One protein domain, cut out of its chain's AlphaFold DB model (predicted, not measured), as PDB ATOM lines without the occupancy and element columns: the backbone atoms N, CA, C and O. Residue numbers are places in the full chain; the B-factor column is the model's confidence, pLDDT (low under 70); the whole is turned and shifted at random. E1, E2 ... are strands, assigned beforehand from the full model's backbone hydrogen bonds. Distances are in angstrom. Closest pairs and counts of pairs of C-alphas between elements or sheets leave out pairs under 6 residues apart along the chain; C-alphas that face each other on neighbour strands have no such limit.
ATOM      1  N   GLN A  72     -39.188 -31.701  57.257       98.88
ATOM      2  CA  GLN A  72     -40.014 -32.801  56.764       98.88
ATOM      3  C   GLN A  72     -39.280 -33.572  55.673       98.88
ATOM      4  O   GLN A  72     -38.599 -32.969  54.849       98.88
ATOM      5  N   GLU A  73     -39.446 -34.891  55.630       98.88
ATOM      6  CA  GLU A  73     -38.930 -35.749  54.561       98.88
ATOM      7  C   GLU A  73     -40.065 -36.273  53.680       98.88
ATOM      8  O   GLU A  73     -41.049 -36.809  54.196       98.88
ATOM      9  N   PHE A  74     -39.894 -36.157  52.362       98.81
ATOM     10  CA  PHE A  74     -40.796 -36.674  51.329       98.81
ATOM     11  C   PHE A  74     -40.195 -37.920  50.657       98.81
ATOM     12  O   PHE A  74     -38.973 -38.119  50.682       98.81
ATOM     13  N   VAL A  75     -41.057 -38.771  50.086       98.75
ATOM     14  CA  VAL A  75     -40.666 -40.062  49.480       98.75
ATOM     15  C   VAL A  75     -41.356 -40.371  48.145       98.75
ATOM     16  O   VAL A  75     -41.159 -41.453  47.603       98.75
ATOM     17  N   ASP A  76     -42.134 -39.442  47.598       98.56
ATOM     18  CA  ASP A  76     -42.770 -39.520  46.275       98.56
ATOM     19  C   ASP A  76     -41.780 -39.876  45.152       98.56
ATOM     20  O   ASP A  76     -42.085 -40.714  44.306       98.56
ATOM     21  N   HIS A  77     -40.559 -39.338  45.219       98.75
ATOM     22  CA  HIS A  77     -39.468 -39.632  44.280       98.75
ATOM     23  C   HIS A  77     -38.356 -40.536  44.856       98.75
ATOM     24  O   HIS A  77     -37.270 -40.654  44.281       98.75
ATOM     25  N   ALA A  78     -38.614 -41.211  45.980       98.81
ATOM     26  CA  ALA A  78     -37.655 -42.099  46.634       98.81
ATOM     27  C   ALA A  78     -38.199 -43.530  46.783       98.81
ATOM     28  O   ALA A  78     -39.403 -43.774  46.819       98.81
ATOM     29  N   TRP A  79     -37.301 -44.501  46.906       98.81
ATOM     30  CA  TRP A  79     -37.620 -45.922  47.053       98.81
ATOM     31  C   TRP A  79     -38.060 -46.279  48.481       98.81
ATOM     32  O   TRP A  79     -37.463 -47.124  49.145       98.81
ATOM     33  N   TYR A  80     -39.119 -45.626  48.969       98.88
ATOM     34  CA  TYR A  80     -39.732 -45.887  50.273       98.88
ATOM     35  C   TYR A  80     -41.258 -45.829  50.205       98.88
ATOM     36  O   TYR A  80     -41.842 -45.208  49.316       98.88
ATOM     37  N   ARG A  81     -41.915 -46.458  51.181       98.75
ATOM     38  CA  ARG A  81     -43.372 -46.413  51.346       98.75
ATOM     39  C   ARG A  81     -43.765 -45.489  52.484       98.75
ATOM     40  O   ARG A  81     -43.341 -45.694  53.619       98.75
ATOM     41  N   TYR A  82     -44.642 -44.536  52.180       98.38
ATOM     42  CA  TYR A  82     -45.475 -43.821  53.147       98.38
ATOM     43  C   TYR A  82     -46.950 -44.169  52.917       98.38
ATOM     44  O   TYR A  82     -47.323 -44.495  51.790       98.38
ATOM     45  N   PRO A  83     -47.813 -44.050  53.945       98.25
ATOM     46  CA  PRO A  83     -49.261 -44.188  53.772       98.25
ATOM     47  C   PRO A  83     -49.851 -43.194  52.757       98.25
ATOM     48  O   PRO A  83     -50.795 -43.524  52.050       98.25
ATOM     49  N   ASN A  84     -49.290 -41.984  52.695       98.00
ATOM     50  CA  ASN A  84     -49.540 -40.980  51.665       98.00
ATOM     51  C   ASN A  84     -48.183 -40.373  51.281       98.00
ATOM     52  O   ASN A  84     -47.524 -39.779  52.134       98.00
ATOM     53  N   ASP A  85     -47.751 -40.565  50.037       96.44
ATOM     54  CA  ASP A  85     -46.452 -40.104  49.534       96.44
ATOM     55  C   ASP A  85     -46.454 -38.632  49.088       96.44
ATOM     56  O   ASP A  85     -45.386 -38.047  48.944       96.44
ATOM     57  N   GLN A  86     -47.632 -38.006  48.980       97.44
ATOM     58  CA  GLN A  86     -47.799 -36.597  48.598       97.44
ATOM     59  C   GLN A  86     -47.522 -35.610  49.745       97.44
ATOM     60  O   GLN A  86     -47.621 -34.396  49.564       97.44
ATOM     61  N   VAL A  87     -47.225 -36.104  50.953       97.75
ATOM     62  CA  VAL A  87     -46.985 -35.278  52.143       97.75
ATOM     63  C   VAL A  87     -45.675 -35.644  52.828       97.75
ATOM     64  O   VAL A  87     -45.301 -36.813  52.940       97.75
ATOM     65  N   GLY A  88     -44.993 -34.619  53.331       98.12
ATOM     66  CA  GLY A  88     -43.772 -34.772  54.102       98.12
ATOM     67  C   GLY A  88     -44.069 -35.213  55.531       98.12
ATOM     68  O   GLY A  88     -45.131 -34.919  56.084       98.12
ATOM     69  N   ARG A  89     -43.115 -35.909  56.149       98.75
ATOM     70  CA  ARG A  89     -43.206 -36.315  57.559       98.75
ATOM     71  C   ARG A  89     -42.058 -35.730  58.356       98.75
ATOM     72  O   ARG A  89     -40.906 -35.820  57.933       98.75
ATOM     73  N   HIS A  90     -42.378 -35.153  59.509       98.81
ATOM     74  CA  HIS A  90     -41.370 -34.768  60.487       98.81
ATOM     75  C   HIS A  90     -40.627 -36.022  60.991       98.81
ATOM     76  O   HIS A  90     -41.271 -37.063  61.131       98.81
ATOM     77  N   PRO A  91     -39.313 -35.974  61.298       98.69
ATOM     78  CA  PRO A  91     -38.553 -37.157  61.712       98.69
ATOM     79  C   PRO A  91     -39.119 -37.932  62.910       98.69
ATOM     80  O   PRO A  91     -39.001 -39.154  62.935       98.69
ATOM     81  N   PHE A  92     -39.775 -37.269  63.873       98.56
ATOM     82  CA  PHE A  92     -40.464 -37.972  64.974       98.56
ATOM     83  C   PHE A  92     -41.599 -38.889  64.500       98.56
ATOM     84  O   PHE A  92     -41.877 -39.893  65.147       98.56
ATOM     85  N   ASP A  93     -42.195 -38.578  63.352       98.56
ATOM     86  CA  ASP A  93     -43.225 -39.372  62.687       98.56
ATOM     87  C   ASP A  93     -42.673 -40.129  61.464       98.56
ATOM     88  O   ASP A  93     -43.446 -40.637  60.645       98.56
ATOM     89  N   GLY A  94     -41.348 -40.156  61.291       98.12
ATOM     90  CA  GLY A  94     -40.671 -40.688  60.115       98.12
ATOM     91  C   GLY A  94     -40.877 -42.193  59.945       98.12
ATOM     92  O   GLY A  94     -40.934 -42.951  60.911       98.12
ATOM     93  N   ILE A  95     -40.962 -42.638  58.691       98.62
ATOM     94  CA  ILE A  95     -41.085 -44.059  58.337       98.62
ATOM     95  C   ILE A  95     -39.908 -44.437  57.438       98.62
ATOM     96  O   ILE A  95     -39.517 -43.674  56.555       98.62
ATOM     97  N   THR A  96     -39.333 -45.617  57.642       98.75
ATOM     98  CA  THR A  96     -38.294 -46.170  56.764       98.75
ATOM     99  C   THR A  96     -38.697 -47.586  56.376       98.75
ATOM    100  O   THR A  96     -38.230 -48.558  56.960       98.75
ATOM    101  N   ASP A  97     -39.609 -47.679  55.409       98.75
ATOM    102  CA  ASP A  97     -40.042 -48.929  54.779       98.75
ATOM    103  C   ASP A  97     -39.491 -48.955  53.341       98.75
ATOM    104  O   ASP A  97     -40.029 -48.248  52.480       98.75
ATOM    105  N   PRO A  98     -38.358 -49.639  53.088       98.75
ATOM    106  CA  PRO A  98     -37.682 -49.613  51.797       98.75
ATOM    107  C   PRO A  98     -38.510 -50.315  50.720       98.75
ATOM    108  O   PRO A  98     -38.998 -51.430  50.895       98.75
ATOM    109  N   TRP A  99     -38.614 -49.683  49.557       98.69
ATOM    110  CA  TRP A  99     -39.361 -50.205  48.422       98.69
ATOM    111  C   TRP A  99     -38.648 -49.858  47.128       98.69
ATOM    112  O   TRP A  99     -38.873 -48.805  46.533       98.69
ATOM    113  N   TYR A 100     -37.780 -50.774  46.701       98.69
ATOM    114  CA  TYR A 100     -37.126 -50.672  45.407       98.69
ATOM    115  C   TYR A 100     -38.171 -50.799  44.300       98.69
ATOM    116  O   TYR A 100     -38.701 -51.880  44.048       98.69
ATOM    117  N   ASN A 101     -38.500 -49.666  43.696       98.38
ATOM    118  CA  ASN A 101     -39.442 -49.570  42.598       98.38
ATOM    119  C   ASN A 101     -38.965 -48.454  41.666       98.38
ATOM    120  O   ASN A 101     -39.365 -47.305  41.853       98.38
ATOM    121  N   PRO A 102     -38.062 -48.760  40.723       97.75
ATOM    122  CA  PRO A 102     -37.523 -47.766  39.803       97.75
ATOM    123  C   PRO A 102     -38.523 -47.346  38.713       97.75
ATOM    124  O   PRO A 102     -38.224 -46.419  37.967       97.75
ATOM    125  N   GLY A 103     -39.699 -47.985  38.642       97.31
ATOM    126  CA  GLY A 103     -40.752 -47.624  37.698       97.31
ATOM    127  C   GLY A 103     -40.416 -47.974  36.248       97.31
ATOM    128  O   GLY A 103     -39.725 -48.963  35.981       97.31
ATOM    129  N   ASP A 104     -40.917 -47.164  35.316       98.25
ATOM    130  CA  ASP A 104     -40.709 -47.325  33.870       98.25
ATOM    131  C   ASP A 104     -39.337 -46.793  33.428       98.25
ATOM    132  O   ASP A 104     -39.198 -45.751  32.788       98.25
ATOM    133  N   VAL A 105     -38.280 -47.493  33.833       98.69
ATOM    134  CA  VAL A 105     -36.910 -47.173  33.421       98.69
ATOM    135  C   VAL A 105     -36.625 -47.622  31.997       98.69
ATOM    136  O   VAL A 105     -37.093 -48.658  31.526       98.69
ATOM    137  N   LYS A 106     -35.686 -46.936  31.342       98.50
ATOM    138  CA  LYS A 106     -35.034 -47.515  30.167       98.50
ATOM    139  C   LYS A 106     -34.138 -48.672  30.615       98.50
ATOM    140  O   LYS A 106     -33.163 -48.446  31.333       98.50
ATOM    141  N   GLY A 107     -34.420 -49.889  30.152       97.88
ATOM    142  CA  GLY A 107     -33.704 -51.107  30.548       97.88
ATOM    143  C   GLY A 107     -34.593 -52.028  31.382       97.88
ATOM    144  O   GLY A 107     -35.695 -52.355  30.952       97.88
ATOM    145  N   SER A 108     -34.110 -52.461  32.547       98.38
ATOM    146  CA  SER A 108     -34.904 -53.182  33.555       98.38
ATOM    147  C   SER A 108     -34.562 -52.706  34.966       98.38
ATOM    148  O   SER A 108     -33.551 -52.033  35.177       98.38
ATOM    149  N   ASP A 109     -35.362 -53.109  35.950       98.12
ATOM    150  CA  ASP A 109     -35.120 -52.868  37.380       98.12
ATOM    151  C   ASP A 109     -33.732 -53.321  37.869       98.12
ATOM    152  O   ASP A 109     -33.197 -52.797  38.835       98.12
ATOM    153  N   THR A 110     -33.116 -54.278  37.195       98.44
ATOM    154  CA  THR A 110     -31.813 -54.867  37.526       98.44
ATOM    155  C   THR A 110     -30.724 -54.485  36.523       98.44
ATOM    156  O   THR A 110     -29.571 -54.882  36.682       98.44
ATOM    157  N   ASN A 111     -31.065 -53.699  35.499       98.44
ATOM    158  CA  ASN A 111     -30.153 -53.224  34.463       98.44
ATOM    159  C   ASN A 111     -30.628 -51.864  33.924       98.44
ATOM    160  O   ASN A 111     -31.062 -51.730  32.774       98.44
ATOM    161  N   ILE A 112     -30.605 -50.863  34.805       98.69
ATOM    162  CA  ILE A 112     -31.071 -49.505  34.516       98.69
ATOM    163  C   ILE A 112     -30.085 -48.824  33.563       98.69
ATOM    164  O   ILE A 112     -28.912 -48.651  33.888       98.69
ATOM    165  N   GLN A 113     -30.575 -48.379  32.406       98.62
ATOM    166  CA  GLN A 113     -29.827 -47.525  31.479       98.62
ATOM    167  C   GLN A 113     -30.109 -46.044  31.735       98.62
ATOM    168  O   GLN A 113     -29.209 -45.216  31.611       98.62
ATOM    169  N   GLN A 114     -31.363 -45.706  32.057       98.69
ATOM    170  CA  GLN A 114     -31.801 -44.363  32.444       98.69
ATOM    171  C   GLN A 114     -32.888 -44.496  33.513       98.69
ATOM    172  O   GLN A 114     -33.829 -45.269  33.335       98.69
ATOM    173  N   LEU A 115     -32.730 -43.771  34.623       98.69
ATOM    174  CA  LEU A 115     -33.775 -43.630  35.639       98.69
ATOM    175  C   LEU A 115     -34.960 -42.855  35.052       98.69
ATOM    176  O   LEU A 115     -34.756 -42.018  34.179       98.69
ATOM    177  N   ASN A 116     -36.162 -43.113  35.564       98.38
ATOM    178  CA  ASN A 116     -37.334 -42.288  35.303       98.38
ATOM    179  C   ASN A 116     -37.503 -41.285  36.456       98.38
ATOM    180  O   ASN A 116     -38.028 -41.627  37.516       98.38
ATOM    181  N   GLU A 117     -37.025 -40.051  36.283       98.12
ATOM    182  CA  GLU A 117     -37.106 -39.021  37.324       98.12
ATOM    183  C   GLU A 117     -38.514 -38.445  37.522       98.12
ATOM    184  O   GLU A 117     -38.747 -37.750  38.512       98.12
ATOM    185  N   GLN A 118     -39.468 -38.751  36.632       98.38
ATOM    186  CA  GLN A 118     -40.886 -38.460  36.864       98.38
ATOM    187  C   GLN A 118     -41.503 -39.406  37.913       98.38
ATOM    188  O   GLN A 118     -42.583 -39.119  38.424       98.38
ATOM    189  N   GLU A 119     -40.812 -40.495  38.270       98.44
ATOM    190  CA  GLU A 119     -41.214 -41.471  39.286       98.44
ATOM    191  C   GLU A 119     -40.152 -41.587  40.403       98.44
ATOM    192  O   GLU A 119     -39.421 -40.641  40.703       98.44
ATOM    193  N   ARG A 120     -40.067 -42.736  41.082       98.69
ATOM    194  CA  ARG A 120     -39.116 -42.974  42.176       98.69
ATOM    195  C   ARG A 120     -37.750 -43.362  41.629       98.69
ATOM    196  O   ARG A 120     -37.620 -44.389  40.969       98.69
ATOM    197  N   TYR A 121     -36.711 -42.614  41.994       98.62
ATOM    198  CA  TYR A 121     -35.395 -42.776  41.367       98.62
ATOM    199  C   TYR A 121     -34.211 -42.849  42.343       98.62
ATOM    200  O   TYR A 121     -33.061 -42.871  41.903       98.62
ATOM    201  N   SER A 122     -34.441 -42.856  43.663       98.81
ATOM    202  CA  SER A 122     -33.346 -42.759  44.637       98.81
ATOM    203  C   SER A 122     -33.615 -43.439  45.979       98.81
ATOM    204  O   SER A 122     -34.731 -43.440  46.489       98.81
ATOM    205  N   TRP A 123     -32.551 -43.934  46.618       98.88
ATOM    206  CA  TRP A 123     -32.557 -44.325  48.038       98.88
ATOM    207  C   TRP A 123     -32.446 -43.129  48.994       98.88
ATOM    208  O   TRP A 123     -32.522 -43.297  50.210       98.88
ATOM    209  N   ILE A 124     -32.253 -41.921  48.474       98.81
ATOM    210  CA  ILE A 124     -32.162 -40.697  49.265       98.81
ATOM    211  C   ILE A 124     -33.570 -40.105  49.378       98.81
ATOM    212  O   ILE A 124     -34.195 -39.804  48.362       98.81
ATOM    213  N   LYS A 125     -34.070 -39.933  50.608       98.81
ATOM    214  CA  LYS A 125     -35.319 -39.197  50.868       98.81
ATOM    215  C   LYS A 125     -35.166 -37.716  50.512       98.81
ATOM    216  O   LYS A 125     -34.053 -37.206  50.411       98.81
ATOM    217  N   ALA A 126     -36.277 -37.001  50.378       98.81
ATOM    218  CA  ALA A 126     -36.278 -35.590  50.012       98.81
ATOM    219  C   ALA A 126     -36.604 -34.684  51.219       98.81
ATOM    220  O   ALA A 126     -37.766 -34.312  51.398       98.81
ATOM    221  N   PRO A 127     -35.622 -34.298  52.060       98.81
ATOM    222  CA  PRO A 127     -35.856 -33.353  53.146       98.81
ATOM    223  C   PRO A 127     -36.168 -31.948  52.616       98.81
ATOM    224  O   PRO A 127     -35.593 -31.491  51.621       98.81
ATOM    225  N   ARG A 128     -37.066 -31.245  53.301       98.88
ATOM    226  CA  ARG A 128     -37.456 -29.851  53.069       98.88
ATOM    227  C   ARG A 128     -37.570 -29.122  54.404       98.88
ATOM    228  O   ARG A 128     -37.909 -29.736  55.414       98.88
ATOM    229  N   TRP A 129     -37.324 -27.813  54.402       98.88
ATOM    230  CA  TRP A 129     -37.574 -26.940  55.550       98.88
ATOM    231  C   TRP A 129     -38.723 -25.984  55.227       98.88
ATOM    232  O   TRP A 129     -38.613 -25.159  54.315       98.88
ATOM    233  N   ARG A 130     -39.860 -26.130  55.919       98.56
ATOM    234  CA  ARG A 130     -41.115 -25.416  55.606       98.56
ATOM    235  C   ARG A 130     -41.504 -25.542  54.123       98.56
ATOM    236  O   ARG A 130     -41.878 -24.564  53.486       98.56
TER     237      ARG A 130
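AT A GLANCE: This is residues 72 to 130 of the 237 residues of the protein "Hydrogenase-1 large subunit" of Escherichia coli (UniProt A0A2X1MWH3). With little regular structure, this is an elongated run of loops with a small two-stranded antiparallel sheet toward each end: E1 beside E4 at one end, the hairpin E2 and E3 at the other. The long link of residues 75 to 105 runs between the ends. The printed part has 59 residues, 14 of them in four strands along the chain, E1 to E4, with no named helix; its class is all strand. It is only just compact, close to loose, with a radius of gyration of the C-alphas of 12.1 A and spans of 37 by 20 by 16 A.

IN THESE COORDINATES: E1 is residues 72 to 74, from C-alpha 72 at (-40.014, -32.801, 56.764). E4, residues 126 to 129, is 10.4 A long and ends at C-alpha 129 (-37.574, -26.940, 55.550). E2 is residues 106 to 108; E3, residues 111 to 114, is 9.2 A long.

HOW THE PARTS SIT: E1 and E4 are antiparallel at 150 degrees, with N 128 and O 72 2.8 A apart, within hydrogen-bond range. E2 and E3, a hairpin with a tight link, are antiparallel at 165 degrees, with N 113 and O 106 2.8 A apart, within hydrogen-bond range. E1 and E2 are apart, as are E3 and E4.

THE WHOLE: The farthest C-alphas, of Phe 92 and Gly 107, are 37.5 A apart. The links E1 to E2 and E3 to E4 are long. The printed part has no cut, and no printed residue is under 70 in pLDDT.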